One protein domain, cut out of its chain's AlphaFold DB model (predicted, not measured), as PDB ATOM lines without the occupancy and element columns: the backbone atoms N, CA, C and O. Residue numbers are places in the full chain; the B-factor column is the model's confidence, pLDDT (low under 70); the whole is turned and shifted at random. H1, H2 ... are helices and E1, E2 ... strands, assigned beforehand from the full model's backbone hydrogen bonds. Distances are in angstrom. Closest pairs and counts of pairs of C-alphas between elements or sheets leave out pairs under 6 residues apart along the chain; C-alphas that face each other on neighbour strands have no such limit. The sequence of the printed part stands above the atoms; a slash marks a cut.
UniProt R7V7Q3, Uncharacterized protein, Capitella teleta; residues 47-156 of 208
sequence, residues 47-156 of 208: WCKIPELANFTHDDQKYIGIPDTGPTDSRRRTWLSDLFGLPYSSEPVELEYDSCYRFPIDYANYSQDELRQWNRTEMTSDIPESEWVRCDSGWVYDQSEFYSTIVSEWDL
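This is residues 47 to 156 of the 208 residues of an uncharacterized protein of Capitella teleta (UniProt R7V7Q3). With little regular structure, this is a loose body of loops round H1, from which a long loop leaves and returns through the antiparallel pair E1 - E2; its tip, residues 76 to 87 with H2, sticks out. The 110 printed residues have five named helices and three strands, H1 E1 H2 E2 H3 H4 E3 H5, mixed, with 37 residues in named elements. The radius of gyration of the C-alphas is 17.0 A, the spans 49 by 36 by 26 A.

Look at E1, residues 68 to 71, and E2, residues 95 to 97: N 69 and O 96 are within hydrogen-bond range, 2.9 A. H1, residues 58 to 65, is close but not clearly touching H4, residues 120 to 123; their closest C-alphas, Ile 64 and Arg 120, are 6.9 A apart. H3 is residues 112 to 116. E3, residues 139 to 141, pairs with no named strand; its closest C-alpha to H5, residues 150 to 153, is Tyr 141, 6.8 A from Ser 152. H2 is residues 79 to 84. Every O i to N i+4 pair is within range in H1, H2 and H3; H4 and H5 are too short for one.

Find C-alpha 58 at (96.134, 163.381, 168.107); H1 runs 10.4 A. H5 ends at C-alpha 153, (85.331, 162.988, 183.335).

The printed part has no cut; links E2 to H3 and H4 to E3 are long. Residues 70 to 82 and 85 to 94 have pLDDT under 70.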
ATOM      1  N   TRP A  47      87.118 163.386 170.285       93.00
ATOM      2  CA  TRP A  47      86.939 162.399 169.239       93.00
ATOM      3  C   TRP A  47      86.829 160.988 169.785       93.00
ATOM      4  O   TRP A  47      87.119 160.709 170.951       93.00
ATOM      5  N   CYS A  48      86.400 160.077 168.916       94.62
ATOM      6  CA  CYS A  48      86.227 158.688 169.283       94.62
ATOM      7  C   CYS A  48      87.556 158.000 169.618       94.62
ATOM      8  O   CYS A  48      88.514 158.039 168.843       94.62
ATOM      9  N   LYS A  49      87.596 157.309 170.760       94.50
ATOM     10  CA  LYS A  49      88.764 156.544 171.190       94.50
ATOM     11  C   LYS A  49      88.853 155.226 170.433       94.50
ATOM     12  O   LYS A  49      87.977 154.375 170.550       94.50
ATOM     13  N   ILE A  50      89.960 155.021 169.725       93.75
ATOM     14  CA  ILE A  50      90.275 153.756 169.053       93.75
ATOM     15  C   ILE A  50      91.532 153.170 169.712       93.75
ATOM     16  O   ILE A  50      92.587 153.803 169.657       93.75
ATOM     17  N   PRO A  51      91.455 151.985 170.352       92.19
ATOM     18  CA  PRO A  51      92.568 151.439 171.134       92.19
ATOM     19  C   PRO A  51      93.822 151.191 170.288       92.19
ATOM     20  O   PRO A  51      94.929 151.468 170.745       92.19
ATOM     21  N   GLU A  52      93.652 150.762 169.038       92.00
ATOM     22  CA  GLU A  52      94.765 150.475 168.122       92.00
ATOM     23  C   GLU A  52      95.534 151.729 167.686       92.00
ATOM     24  O   GLU A  52      96.709 151.656 167.324       92.00
ATOM     25  N   LEU A  53      94.894 152.899 167.769       92.81
ATOM     26  CA  LEU A  53      95.484 154.186 167.407       92.81
ATOM     27  C   LEU A  53      96.037 154.946 168.627       92.81
ATOM     28  O   LEU A  53      96.553 156.052 168.481       92.81
ATOM     29  N   ALA A  54      96.000 154.364 169.830       90.75
ATOM     30  CA  ALA A  54      96.417 155.044 171.062       90.75
ATOM     31  C   ALA A  54      97.898 155.482 171.076       90.75
ATOM     32  O   ALA A  54      98.272 156.361 171.847       90.75
ATOM     33  N   ASN A  55      98.742 154.873 170.239       92.50
ATOM     34  CA  ASN A  55     100.168 155.191 170.124       92.50
ATOM     35  C   ASN A  55     100.478 156.288 169.078       92.50
ATOM     36  O   ASN A  55     101.641 156.631 168.864       92.50
ATOM     37  N   PHE A  56      99.460 156.800 168.386       91.88
ATOM     38  CA  PHE A  56      99.594 157.838 167.362       91.88
ATOM     39  C   PHE A  56      99.362 159.238 167.931       91.88
ATOM     40  O   PHE A  56      98.801 159.394 169.017       91.88
ATOM     41  N   THR A  57      99.789 160.262 167.184       93.19
ATOM     42  CA  THR A  57      99.519 161.663 167.537       93.19
ATOM     43  C   THR A  57      98.023 161.967 167.444       93.19
ATOM     44  O   THR A  57      97.285 161.256 166.765       93.19
ATOM     45  N   HIS A  58      97.555 163.014 168.128       90.94
ATOM     46  CA  HIS A  58      96.134 163.381 168.107       90.94
ATOM     47  C   HIS A  58      95.642 163.675 166.679       90.94
ATOM     48  O   HIS A  58      94.554 163.240 166.310       90.94
ATOM     49  N   ASP A  59      96.468 164.313 165.849       89.50
ATOM     50  CA  ASP A  59      96.124 164.614 164.456       89.50
ATOM     51  C   ASP A  59      96.031 163.344 163.599       89.50
ATOM     52  O   ASP A  59      95.080 163.183 162.836       89.50
ATOM     53  N   ASP A  60      96.962 162.401 163.776       91.25
ATOM     54  CA  ASP A  60      96.929 161.107 163.081       91.25
ATOM     55  C   ASP A  60      95.711 160.275 163.512       91.25
ATOM     56  O   ASP A  60      95.061 159.635 162.684       91.25
ATOM     57  N   GLN A  61      95.363 160.303 164.805       92.38
ATOM     58  CA  GLN A  61      94.169 159.630 165.321       92.38
ATOM     59  C   GLN A  61      92.907 160.145 164.629       92.38
ATOM     60  O   GLN A  61      92.084 159.345 164.169       92.38
ATOM     61  N   LYS A  62      92.785 161.473 164.505       91.06
ATOM     62  CA  LYS A  62      91.677 162.112 163.792       91.06
ATOM     63  C   LYS A  62      91.696 161.765 162.297       91.06
ATOM     64  O   LYS A  62      90.675 161.354 161.746       91.06
ATOM     65  N   TYR A  63      92.869 161.821 161.662       89.94
ATOM     66  CA  TYR A  63      93.039 161.544 160.234       89.94
ATOM     67  C   TYR A  63      92.724 160.090 159.833       89.94
ATOM     68  O   TYR A  63      92.251 159.853 158.719       89.94
ATOM     69  N   ILE A  64      92.944 159.115 160.709       92.00
ATOM     70  CA  ILE A  64      92.708 157.695 160.407       92.00
ATOM     71  C   ILE A  64      91.303 157.249 160.853       92.00
ATOM     72  O   ILE A  64      90.651 156.444 160.182       92.00
ATOM     73  N   GLY A  65      90.846 157.741 162.007       89.88
ATOM     74  CA  GLY A  65      89.669 157.231 162.711       89.88
ATOM     75  C   GLY A  65      88.341 157.894 162.361       89.88
ATOM     76  O   GLY A  65      87.284 157.265 162.480       89.88
ATOM     77  N   ILE A  66      88.386 159.170 161.978       92.44
ATOM     78  CA  ILE A  66      87.223 160.050 162.069       92.44
ATOM     79  C   ILE A  66      86.796 160.558 160.690       92.44
ATOM     80  O   ILE A  66      87.643 161.066 159.936       92.44
ATOM     81  N   PRO A  67      85.493 160.473 160.364       90.50
ATOM     82  CA  PRO A  67      84.956 161.109 159.176       90.50
ATOM     83  C   PRO A  67      85.126 162.619 159.205       90.50
ATOM     84  O   PRO A  67      84.900 163.276 160.215       90.50
ATOM     85  N   ASP A  68      85.551 163.172 158.074       85.88
ATOM     86  CA  ASP A  68      85.466 164.601 157.829       85.88
ATOM     87  C   ASP A  68      84.021 164.968 157.482       85.88
ATOM     88  O   ASP A  68      83.364 164.285 156.696       85.88
ATOM     89  N   THR A  69      83.525 166.084 158.013       75.62
ATOM     90  CA  THR A  69      82.207 166.644 157.660       75.62
ATOM     91  C   THR A  69      82.226 167.338 156.288       75.62
ATOM     92  O   THR A  69      81.401 168.201 155.988       75.62
ATOM     93  N   GLY A  70      83.182 166.952 155.438       65.12
ATOM     94  CA  GLY A  70      83.617 167.671 154.253       65.12
ATOM     95  C   GLY A  70      84.590 168.811 154.582       65.12
ATOM     96  O   GLY A  70      84.883 169.089 155.745       65.12
ATOM     97  N   PRO A  71      85.112 169.500 153.556       58.34
ATOM     98  CA  PRO A  71      85.875 170.720 153.772       58.34
ATOM     99  C   PRO A  71      85.010 171.743 154.515       58.34
ATOM    100  O   PRO A  71      83.851 171.957 154.137       58.34
ATOM    101  N   THR A  72      85.584 172.426 155.513       47.09
ATOM    102  CA  THR A  72      85.038 173.718 155.940       47.09
ATOM    103  C   THR A  72      85.111 174.620 154.741       47.09
ATOM    104  O   THR A  72      86.154 175.168 154.379       47.09
ATOM    105  N   ASP A  73      83.987 174.748 154.060       46.00
ATOM    106  CA  ASP A  73      83.943 175.723 153.020       46.00
ATOM    107  C   ASP A  73      83.823 177.102 153.677       46.00
ATOM    108  O   ASP A  73      82.731 177.615 153.930       46.00
ATOM    109  N   SER A  74      84.966 177.774 153.821       50.25
ATOM    110  CA  SER A  74      85.073 179.241 153.751       50.25
ATOM    111  C   SER A  74      84.487 179.812 152.444       50.25
ATOM    112  O   SER A  74      84.582 181.003 152.157       50.25
ATOM    113  N   ARG A  75      83.895 178.971 151.605       53.91
ATOM    114  CA  ARG A  75      83.240 179.219 150.338       53.91
ATOM    115  C   ARG A  75      82.040 178.262 150.224       53.91
ATOM    116  O   ARG A  75      81.887 177.507 149.265       53.91
ATOM    117  N   ARG A  76      80.989 178.509 151.023       48.06
ATOM    118  CA  ARG A  76      79.677 178.592 150.342       48.06
ATOM    119  C   ARG A  76      79.984 179.293 149.018       48.06
ATOM    120  O   ARG A  76      80.522 180.406 149.064       48.06
ATOM    121  N   ARG A  77      79.703 178.668 147.868       52.81
ATOM    122  CA  ARG A  77      79.459 179.425 146.640       52.81
ATOM    123  C   ARG A  77      78.283 180.320 146.979       52.81
ATOM    124  O   ARG A  77      77.119 179.998 146.765       52.81
ATOM    125  N   THR A  78      78.576 181.382 147.711       53.22
ATOM    126  CA  THR A  78      77.635 182.421 147.992       53.22
ATOM    127  C   THR A  78      77.429 183.007 146.620       53.22
ATOM    128  O   THR A  78      78.378 183.246 145.879       53.22
ATOM    129  N   TRP A  79      76.179 183.222 146.256       58.50
ATOM    130  CA  TRP A  79      75.834 183.983 145.063       58.50
ATOM    131  C   TRP A  79      76.709 185.251 144.918       58.50
ATOM    132  O   TRP A  79      77.008 185.660 143.806       58.50
ATOM    133  N   LEU A  80      77.186 185.818 146.035       56.66
ATOM    134  CA  LEU A  80      78.174 186.893 146.104       56.66
ATOM    135  C   LEU A  80      79.526 186.558 145.449       56.66
ATOM    136  O   LEU A  80      80.014 187.375 144.679       56.66
ATOM    137  N   SER A  81      80.149 185.402 145.703       65.31
ATOM    138  CA  SER A  81      81.453 185.072 145.101       65.31
ATOM    139  C   SER A  81      81.366 184.900 143.583       65.31
ATOM    140  O   SER A  81      82.261 185.351 142.870       65.31
ATOM    141  N   ASP A  82      80.261 184.328 143.093       68.19
ATOM    142  CA  ASP A  82      79.997 184.168 141.657       68.19
ATOM    143  C   ASP A  82      79.619 185.508 140.996       68.19
ATOM    144  O   ASP A  82      80.010 185.772 139.860       68.19
ATOM    145  N   LEU A  83      78.906 186.388 141.714       73.56
ATOM    146  CA  LEU A  83      78.525 187.724 141.240       73.56
ATOM    147  C   LEU A  83      79.713 188.700 141.198       73.56
ATOM    148  O   LEU A  83      79.772 189.552 140.314       73.56
ATOM    149  N   PHE A  84      80.647 188.591 142.148       73.69
ATOM    150  CA  PHE A  84      81.776 189.516 142.301       73.69
ATOM    151  C   PHE A  84      83.110 188.985 141.764       73.69
ATOM    152  O   PHE A  84      84.089 189.731 141.771       73.69
ATOM    153  N   GLY A  85      83.170 187.738 141.278       69.88
ATOM    154  CA  GLY A  85      84.367 187.173 140.646       69.88
ATOM    155  C   GLY A  85      85.611 187.242 141.536       69.88
ATOM    156  O   GLY A  85      86.702 187.540 141.047       69.88
ATOM    157  N   LEU A  86      85.443 187.044 142.848       69.88
ATOM    158  CA  LEU A  86      86.552 187.141 143.795       69.88
ATOM    159  C   LEU A  86      87.554 185.995 143.569       69.88
ATOM    160  O   LEU A  86      87.143 184.856 143.330       69.88
ATOM    161  N   PRO A  87      88.868 186.277 143.640       63.84
ATOM    162  CA  PRO A  87      89.891 185.276 143.398       63.84
ATOM    163  C   PRO A  87      89.869 184.186 144.473       63.84
ATOM    164  O   PRO A  87      89.709 184.444 145.665       63.84
ATOM    165  N   TYR A  88      90.062 182.956 144.008       61.38
ATOM    166  CA  TYR A  88      90.282 181.753 144.801       61.38
ATOM    167  C   TYR A  88      91.413 181.995 145.823       61.38
ATOM    168  O   TYR A  88      92.552 182.238 145.423       61.38
ATOM    169  N   SER A  89      91.117 181.936 147.127       57.53
ATOM    170  CA  SER A  89      92.155 181.936 148.169       57.53
ATOM    171  C   SER A  89      92.989 180.655 148.063       57.53
ATOM    172  O   SER A  89      92.443 179.564 147.911       57.53
ATOM    173  N   SER A  90      94.313 180.802 148.093       58.31
ATOM    174  CA  SER A  90      95.308 179.726 147.980       58.31
ATOM    175  C   SER A  90      95.688 179.111 149.332       58.31
ATOM    176  O   SER A  90      96.789 178.584 149.476       58.31
ATOM    177  N   GLU A  91      94.832 179.249 150.341       62.06
ATOM    178  CA  GLU A  91      95.064 178.658 151.658       62.06
ATOM    179  C   GLU A  91      94.791 177.145 151.602       62.06
ATOM    180  O   GLU A  91      93.903 176.714 150.854       62.06
ATOM    181  N   PRO A  92      95.578 176.321 152.317       59.06
ATOM    182  CA  PRO A  92      95.317 174.891 152.417       59.06
ATOM    183  C   PRO A  92      93.934 174.667 153.038       59.06
ATOM    184  O   PRO A  92      93.561 175.337 153.996       59.06
ATOM    185  N   VAL A  93      93.166 173.741 152.465       63.16
ATOM    186  CA  VAL A  93      91.834 173.378 152.961       63.16
ATOM    187  C   VAL A  93      92.004 172.631 154.281       63.16
ATOM    188  O   VAL A  93      92.578 171.543 154.298       63.16
ATOM    189  N   GLU A  94      91.537 173.231 155.373       67.81
ATOM    190  CA  GLU A  94      91.529 172.616 156.696       67.81
ATOM    191  C   GLU A  94      90.333 171.658 156.794       67.81
ATOM    192  O   GLU A  94      89.186 172.025 156.523       67.81
ATOM    193  N   LEU A  95      90.612 170.390 157.095       72.94
ATOM    194  CA  LEU A  95      89.584 169.362 157.243       72.94
ATOM    195  C   LEU A  95      88.949 169.498 158.627       72.94
ATOM    196  O   LEU A  95      89.656 169.447 159.630       72.94
ATOM    197  N   GLU A  96      87.626 169.642 158.674       83.56
ATOM    198  CA  GLU A  96      86.862 169.570 159.921       83.56
ATOM    199  C   GLU A  96      86.354 168.140 160.108       83.56
ATOM    200  O   GLU A  96      85.807 167.530 159.185       83.56
ATOM    201  N   TYR A  97      86.589 167.588 161.295       87.44
ATOM    202  CA  TYR A  97      86.240 166.214 161.638       87.44
ATOM    203  C   TYR A  97      84.962 166.166 162.467       87.44
ATOM    204  O   TYR A  97      84.751 166.996 163.350       87.44
ATOM    205  N   ASP A  98      84.136 165.149 162.234       89.06
ATOM    206  CA  ASP A  98      82.955 164.907 163.053       89.06
ATOM    207  C   ASP A  98      83.365 164.376 164.432       89.06
ATOM    208  O   ASP A  98      83.971 163.315 164.561       89.06
ATOM    209  N   SER A  99      83.011 165.081 165.502       90.12
ATOM    210  CA  SER A  99      83.394 164.673 166.855       90.12
ATOM    211  C   SER A  99      82.683 163.406 167.339       90.12
ATOM    212  O   SER A  99      83.160 162.795 168.289       90.12
ATOM    213  N   CYS A 100      81.561 162.992 166.730       91.88
ATOM    214  CA  CYS A 100      80.658 161.987 167.310       91.88
ATOM    215  C   CYS A 100      80.689 160.598 166.667       91.88
ATOM    216  O   CYS A 100      80.144 159.634 167.232       91.88
ATOM    217  N   TYR A 101      81.304 160.482 165.497       92.12
ATOM    218  CA  TYR A 101      81.283 159.272 164.690       92.12
ATOM    219  C   TYR A 101      82.697 158.790 164.379       92.12
ATOM    220  O   TYR A 101      83.677 159.521 164.495       92.12
ATOM    221  N   ARG A 102      82.797 157.520 163.999       93.25
ATOM    222  CA  ARG A 102      84.022 156.906 163.491       93.25
ATOM    223  C   ARG A 102      83.723 156.041 162.279       93.25
ATOM    224  O   ARG A 102      82.587 155.592 162.086       93.25
ATOM    225  N   PHE A 103      84.758 155.745 161.505       92.44
ATOM    226  CA  PHE A 103      84.618 154.805 160.403       92.44
ATOM    227  C   PHE A 103      84.345 153.368 160.900       92.44
ATOM    228  O   PHE A 103      84.874 152.952 161.941       92.44
ATOM    229  N   PRO A 104      83.535 152.584 160.159       92.62
ATOM    230  CA  PRO A 104      83.216 151.184 160.450       92.62
ATOM    231  C   PRO A 104      84.374 150.234 160.084       92.62
ATOM    232  O   PRO A 104      84.169 149.188 159.475       92.62
ATOM    233  N   ILE A 105      85.610 150.604 160.419       91.19
ATOM    234  CA  ILE A 105      86.815 149.846 160.072       91.19
ATOM    235  C   ILE A 105      87.277 149.051 161.295       91.19
ATOM    236  O   ILE A 105      87.282 149.557 162.420       91.19
ATOM    237  N   ASP A 106      87.666 147.796 161.070       91.62
ATOM    238  CA  ASP A 106      88.275 146.953 162.098       91.62
ATOM    239  C   ASP A 106      89.790 147.178 162.139       91.62
ATOM    240  O   ASP A 106      90.571 146.505 161.459       91.62
ATOM    241  N   TYR A 107      90.199 148.166 162.934       91.00
ATOM    242  CA  TYR A 107      91.599 148.560 163.086       91.00
ATOM    243  C   TYR A 107      92.491 147.448 163.659       91.00
ATOM    244  O   TYR A 107      93.702 147.503 163.465       91.00
ATOM    245  N   ALA A 108      91.923 146.420 164.304       91.25
ATOM    246  CA  ALA A 108      92.691 145.311 164.874       91.25
ATOM    247  C   ALA A 108      93.314 144.392 163.807       91.25
ATOM    248  O   ALA A 108      94.259 143.659 164.096       91.25
ATOM    249  N   ASN A 109      92.807 144.434 162.569       93.94
ATOM    250  CA  ASN A 109      93.358 143.655 161.458       93.94
ATOM    251  C   ASN A 109      94.589 144.302 160.807       93.94
ATOM    252  O   ASN A 109      95.244 143.650 159.997       93.94
ATOM    253  N   TYR A 110      94.906 145.555 161.145       90.94
ATOM    254  CA  TYR A 110      96.025 146.292 160.568       90.94
ATOM    255  C   TYR A 110      97.207 146.343 161.534       90.94
ATOM    256  O   TYR A 110      97.059 146.544 162.739       90.94
ATOM    257  N   SER A 111      98.414 146.194 160.997       92.56
ATOM    258  CA  SER A 111      99.639 146.432 161.754       92.56
ATOM    259  C   SER A 111      99.888 147.931 161.957       92.56
ATOM    260  O   SER A 111      99.424 148.784 161.200       92.56
ATOM    261  N   GLN A 112     100.688 148.272 162.968       90.94
ATOM    262  CA  GLN A 112     101.056 149.663 163.259       90.94
ATOM    263  C   GLN A 112     101.763 150.351 162.075       90.94
ATOM    264  O   GLN A 112     101.610 151.555 161.893       90.94
ATOM    265  N   ASP A 113     102.509 149.605 161.257       91.06
ATOM    266  CA  ASP A 113     103.200 150.153 160.084       91.06
ATOM    267  C   ASP A 113     102.234 150.461 158.931       91.06
ATOM    268  O   ASP A 113     102.418 151.459 158.232       91.06
ATOM    269  N   GLU A 114     101.179 149.658 158.765       90.56
ATOM    270  CA  GLU A 114     100.109 149.916 157.792       90.56
ATOM    271  C   GLU A 114      99.279 151.136 158.200       90.56
ATOM    272  O   GLU A 114      99.000 151.997 157.368       90.56
ATOM    273  N   LEU A 115      98.970 151.275 159.493       91.38
ATOM    274  CA  LEU A 115      98.269 152.447 160.027       91.38
ATOM    275  C   LEU A 115      99.086 153.744 159.871       91.38
ATOM    276  O   LEU A 115      98.515 154.805 159.642       91.38
ATOM    277  N   ARG A 116     100.425 153.682 159.918       90.25
ATOM    278  CA  ARG A 116     101.296 154.842 159.626       90.25
ATOM    279  C   ARG A 116     101.254 155.283 158.165       90.25
ATOM    280  O   ARG A 116     101.567 156.432 157.876       90.25
ATOM    281  N   GLN A 117     100.919 154.375 157.254       92.44
ATOM    282  CA  GLN A 117     100.826 154.635 155.815       92.44
ATOM    283  C   GLN A 117      99.367 154.751 155.356       92.44
ATOM    284  O   GLN A 117      99.071 154.552 154.179       92.44
ATOM    285  N   TRP A 118      98.457 155.069 156.282       89.69
ATOM    286  CA  TRP A 118      97.032 155.167 156.007       89.69
ATOM    287  C   TRP A 118      96.732 156.177 154.896       89.69
ATOM    288  O   TRP A 118      97.089 157.353 154.985       89.69
ATOM    289  N   ASN A 119      96.021 155.726 153.865       89.75
ATOM    290  CA  ASN A 119      95.572 156.573 152.768       89.75
ATOM    291  C   ASN A 119      94.050 156.726 152.827       89.75
ATOM    292  O   ASN A 119      93.307 155.872 152.341       89.75
ATOM    293  N   ARG A 120      93.583 157.849 153.387       84.56
ATOM    294  CA  ARG A 120      92.150 158.132 153.591       84.56
ATOM    295  C   ARG A 120      91.326 157.978 152.310       84.56
ATOM    296  O   ARG A 120      90.242 157.409 152.336       84.56
ATOM    297  N   THR A 121      91.840 158.456 151.176       82.62
ATOM    298  CA  THR A 121      91.095 158.401 149.904       82.62
ATOM    299  C   THR A 121      90.910 156.987 149.372       82.62
ATOM    300  O   THR A 121      89.941 156.725 148.673       82.62
ATOM    301  N   GLU A 122      91.806 156.067 149.701       85.31
ATOM    302  CA  GLU A 122      91.741 154.683 149.235       85.31
ATOM    303  C   GLU A 122      90.934 153.811 150.195       85.31
ATOM    304  O   GLU A 122      90.145 152.978 149.768       85.31
ATOM    305  N   MET A 123      91.097 154.032 151.498       82.69
ATOM    306  CA  MET A 123      90.525 153.164 152.529       82.69
ATOM    307  C   MET A 123      89.124 153.585 152.973       82.69
ATOM    308  O   MET A 123      88.458 152.838 153.686       82.69
ATOM    309  N   THR A 124      88.678 154.786 152.597       83.94
ATOM    310  CA  THR A 124      87.472 155.381 153.182       83.94
ATOM    311  C   THR A 124      86.541 156.064 152.180       83.94
ATOM    312  O   THR A 124      85.395 156.349 152.516       83.94
ATOM    313  N   SER A 125      86.970 156.284 150.934       78.19
ATOM    314  CA  SER A 125      86.129 156.927 149.909       78.19
ATOM    315  C   SER A 125      84.856 156.148 149.571       78.19
ATOM    316  O   SER A 125      83.856 156.759 149.197       78.19
ATOM    317  N   ASP A 126      84.879 154.825 149.739       83.81
ATOM    318  CA  ASP A 126      83.741 153.946 149.475       83.81
ATOM    319  C   ASP A 126      82.746 153.863 150.650       83.81
ATOM    320  O   ASP A 126      81.692 153.247 150.500       83.81
ATOM    321  N   ILE A 127      83.049 154.469 151.807       85.69
ATOM    322  CA  ILE A 127      82.205 154.386 153.008       85.69
ATOM    323  C   ILE A 127      81.186 155.536 152.999       85.69
ATOM    324  O   ILE A 127      81.563 156.691 153.221       85.69
ATOM    325  N   PRO A 128      79.886 155.261 152.789       87.12
ATOM    326  CA  PRO A 128      78.866 156.298 152.844       87.12
ATOM    327  C   PRO A 128      78.634 156.777 154.284       87.12
ATOM    328  O   PRO A 128      78.792 156.024 155.244       87.12
ATOM    329  N   GLU A 129      78.148 158.011 154.431       85.06
ATOM    330  CA  GLU A 129      77.798 158.620 155.728       85.06
ATOM    331  C   GLU A 129      76.831 157.760 156.563       85.06
ATOM    332  O   GLU A 129      76.921 157.696 157.786       85.06
ATOM    333  N   SER A 130      75.938 157.014 155.906       86.88
ATOM    334  CA  SER A 130      74.983 156.123 156.574       86.88
ATOM    335  C   SER A 130      75.617 154.928 157.290       86.88
ATOM    336  O   SER A 130      74.951 154.297 158.109       86.88
ATOM    337  N   GLU A 131      76.857 154.577 156.948       91.06
ATOM    338  CA  GLU A 131      77.590 153.462 157.553       91.06
ATOM    339  C   GLU A 131      78.499 153.902 158.706       91.06
ATOM    340  O   GLU A 131      79.103 153.058 159.369       91.06
ATOM    341  N   TRP A 132      78.590 155.205 158.983       91.69
ATOM    342  CA  TRP A 132      79.360 155.699 160.116       91.69
ATOM    343  C   TRP A 132      78.797 155.175 161.434       91.69
ATOM    344  O   TRP A 132      77.586 155.126 161.671       91.69
ATOM    345  N   VAL A 133      79.703 154.793 162.329       92.50
ATOM    346  CA  VAL A 133      79.351 154.175 163.604       92.50
ATOM    347  C   VAL A 133      79.519 155.210 164.705       92.50
ATOM    348  O   VAL A 133      80.541 155.894 164.778       92.50
ATOM    349  N   ARG A 134      78.514 155.333 165.579       92.75
ATOM    350  CA  ARG A 134      78.641 156.155 166.790       92.75
ATOM    351  C   ARG A 134      79.723 155.573 167.683       92.75
ATOM    352  O   ARG A 134      79.797 154.356 167.841       92.75
ATOM    353  N   CYS A 135      80.510 156.441 168.301       92.38
ATOM    354  CA  CYS A 135      81.571 155.979 169.178       92.38
ATOM    355  C   CYS A 135      81.044 155.153 170.364       92.38
ATOM    356  O   CYS A 135      80.118 155.563 171.061       92.38
ATOM    357  N   ASP A 136      81.669 154.000 170.595       88.81
ATOM    358  CA  ASP A 136      81.316 153.022 171.626       88.81
ATOM    359  C   ASP A 136      82.474 152.707 172.592       88.81
ATOM    360  O   ASP A 136      82.261 152.155 173.668       88.81
ATOM    361  N   SER A 137      83.702 153.089 172.231       88.50
ATOM    362  CA  SER A 137      84.942 152.730 172.939       88.50
ATOM    363  C   SER A 137      85.482 153.838 173.865       88.50
ATOM    364  O   SER A 137      86.631 153.779 174.313       88.50
ATOM    365  N   GLY A 138      84.647 154.835 174.178       91.50
ATOM    366  CA  GLY A 138      84.997 156.029 174.958       91.50
ATOM    367  C   GLY A 138      85.553 157.168 174.100       91.50
ATOM    368  O   GLY A 138      85.582 157.074 172.874       91.50
ATOM    369  N   TRP A 139      86.016 158.239 174.743       93.38
ATOM    370  CA  TRP A 139      86.441 159.463 174.058       93.38
ATOM    371  C   TRP A 139      87.888 159.837 174.379       93.38
ATOM    372  O   TRP A 139      88.440 159.473 175.420       93.38
ATOM    373  N   VAL A 140      88.510 160.555 173.451       93.44
ATOM    374  CA  VAL A 140      89.775 161.259 173.658       93.44
ATOM    375  C   VAL A 140      89.477 162.748 173.562       93.44
ATOM    376  O   VAL A 140      88.749 163.175 172.669       93.44
ATOM    377  N   TYR A 141      90.011 163.515 174.506       93.12
ATOM    378  CA  TYR A 141      89.783 164.951 174.634       93.12
ATOM    379  C   TYR A 141      91.084 165.699 174.374       93.12
ATOM    380  O   TYR A 141      92.135 165.283 174.874       93.12
ATOM    381  N   ASP A 142      91.014 166.808 173.638       91.75
ATOM    382  CA  ASP A 142      92.149 167.715 173.543       91.75
ATOM    383  C   ASP A 142      92.319 168.488 174.856       91.75
ATOM    384  O   ASP A 142      91.374 169.074 175.383       91.75
ATOM    385  N   GLN A 143      93.543 168.482 175.377       89.88
ATOM    386  CA  GLN A 143      93.902 169.098 176.658       89.88
ATOM    387  C   GLN A 143      94.673 170.414 176.482       89.88
ATOM    388  O   GLN A 143      95.302 170.897 177.427       89.88
ATOM    389  N   SER A 144      94.666 170.987 175.275       88.06
ATOM    390  CA  SER A 144      95.346 172.247 174.961       88.06
ATOM    391  C   SER A 144      94.767 173.441 175.732       88.06
ATOM    392  O   SER A 144      95.526 174.277 176.228       88.06
ATOM    393  N   GLU A 145      93.441 173.497 175.885       84.94
ATOM    394  CA  GLU A 145      92.738 174.566 176.607       84.94
ATOM    395  C   GLU A 145      92.455 174.215 178.074       84.94
ATOM    396  O   GLU A 145      92.669 175.035 178.973       84.94
ATOM    397  N   PHE A 146      91.987 172.991 178.337       83.88
ATOM    398  CA  PHE A 146      91.563 172.543 179.662       83.88
ATOM    399  C   PHE A 146      92.151 171.170 179.990       83.88
ATOM    400  O   PHE A 146      92.147 170.265 179.167       83.88
ATOM    401  N   TYR A 147      92.614 170.983 181.228       85.06
ATOM    402  CA  TYR A 147      93.146 169.686 181.663       85.06
ATOM    403  C   TYR A 147      92.040 168.646 181.909       85.06
ATOM    404  O   TYR A 147      92.188 167.474 181.574       85.06
ATOM    405  N   SER A 148      90.935 169.075 182.524       86.75
ATOM    406  CA  SER A 148      89.799 168.218 182.868       86.75
ATOM    407  C   SER A 148      88.544 169.057 183.094       86.75
ATOM    408  O   SER A 148      88.595 170.047 183.829       86.75
ATOM    409  N   THR A 149      87.413 168.626 182.541       90.50
ATOM    410  CA  THR A 149      86.086 169.198 182.813       90.50
ATOM    411  C   THR A 149      85.104 168.093 183.198       90.50
ATOM    412  O   THR A 149      85.387 166.904 183.023       90.50
ATOM    413  N   ILE A 150      83.921 168.466 183.700       89.56
ATOM    414  CA  ILE A 150      82.864 167.484 183.992       89.56
ATOM    415  C   ILE A 150      82.448 166.719 182.731       89.56
ATOM    416  O   ILE A 150      82.012 165.575 182.814       89.56
ATOM    417  N   VAL A 151      82.616 167.343 181.561       89.81
ATOM    418  CA  VAL A 151      82.300 166.745 180.268       89.81
ATOM    419  C   VAL A 151      83.261 165.603 179.954       89.81
ATOM    420  O   VAL A 151      82.790 164.541 179.560       89.81
ATOM    421  N   SER A 152      84.571 165.775 180.181       90.12
ATOM    422  CA  SER A 152      85.557 164.710 179.940       90.12
ATOM    423  C   SER A 152      85.608 163.633 181.004       90.12
ATOM    424  O   SER A 152      86.016 162.517 180.725       90.12
ATOM    425  N   GLU A 153      85.279 163.970 182.250       90.75
ATOM    426  CA  GLU A 153      85.331 162.988 183.335       90.75
ATOM    427  C   GLU A 153      84.171 161.985 183.240       90.75
ATOM    428  O   GLU A 153      84.317 160.826 183.622       90.75
ATOM    429  N   TRP A 154      83.030 162.427 182.703       90.06
ATOM    430  CA  TRP A 154      81.789 161.650 182.633       90.06
ATOM    431  C   TRP A 154      81.319 161.356 181.203       90.06
ATOM    432  O   TRP A 154      80.185 160.908 181.027       90.06
ATOM    433  N   ASP A 155      82.157 161.617 180.197       92.25
ATOM    434  CA  ASP A 155      81.871 161.377 178.778       92.25
ATOM    435  C   ASP A 155      80.527 161.985 178.308       92.25
ATOM    436  O   ASP A 155      79.740 161.364 177.588       92.25
ATOM    437  N   LEU A 156      80.235 163.225 178.725       91.62
ATOM    438  CA  LEU A 156      78.949 163.906 178.488       91.62
ATOM    439  C   LEU A 156      78.888 164.596 177.118       91.62
ATOM    440  O   LEU A 156      78.539 165.771 177.007       91.62
TER     441      LEU A 156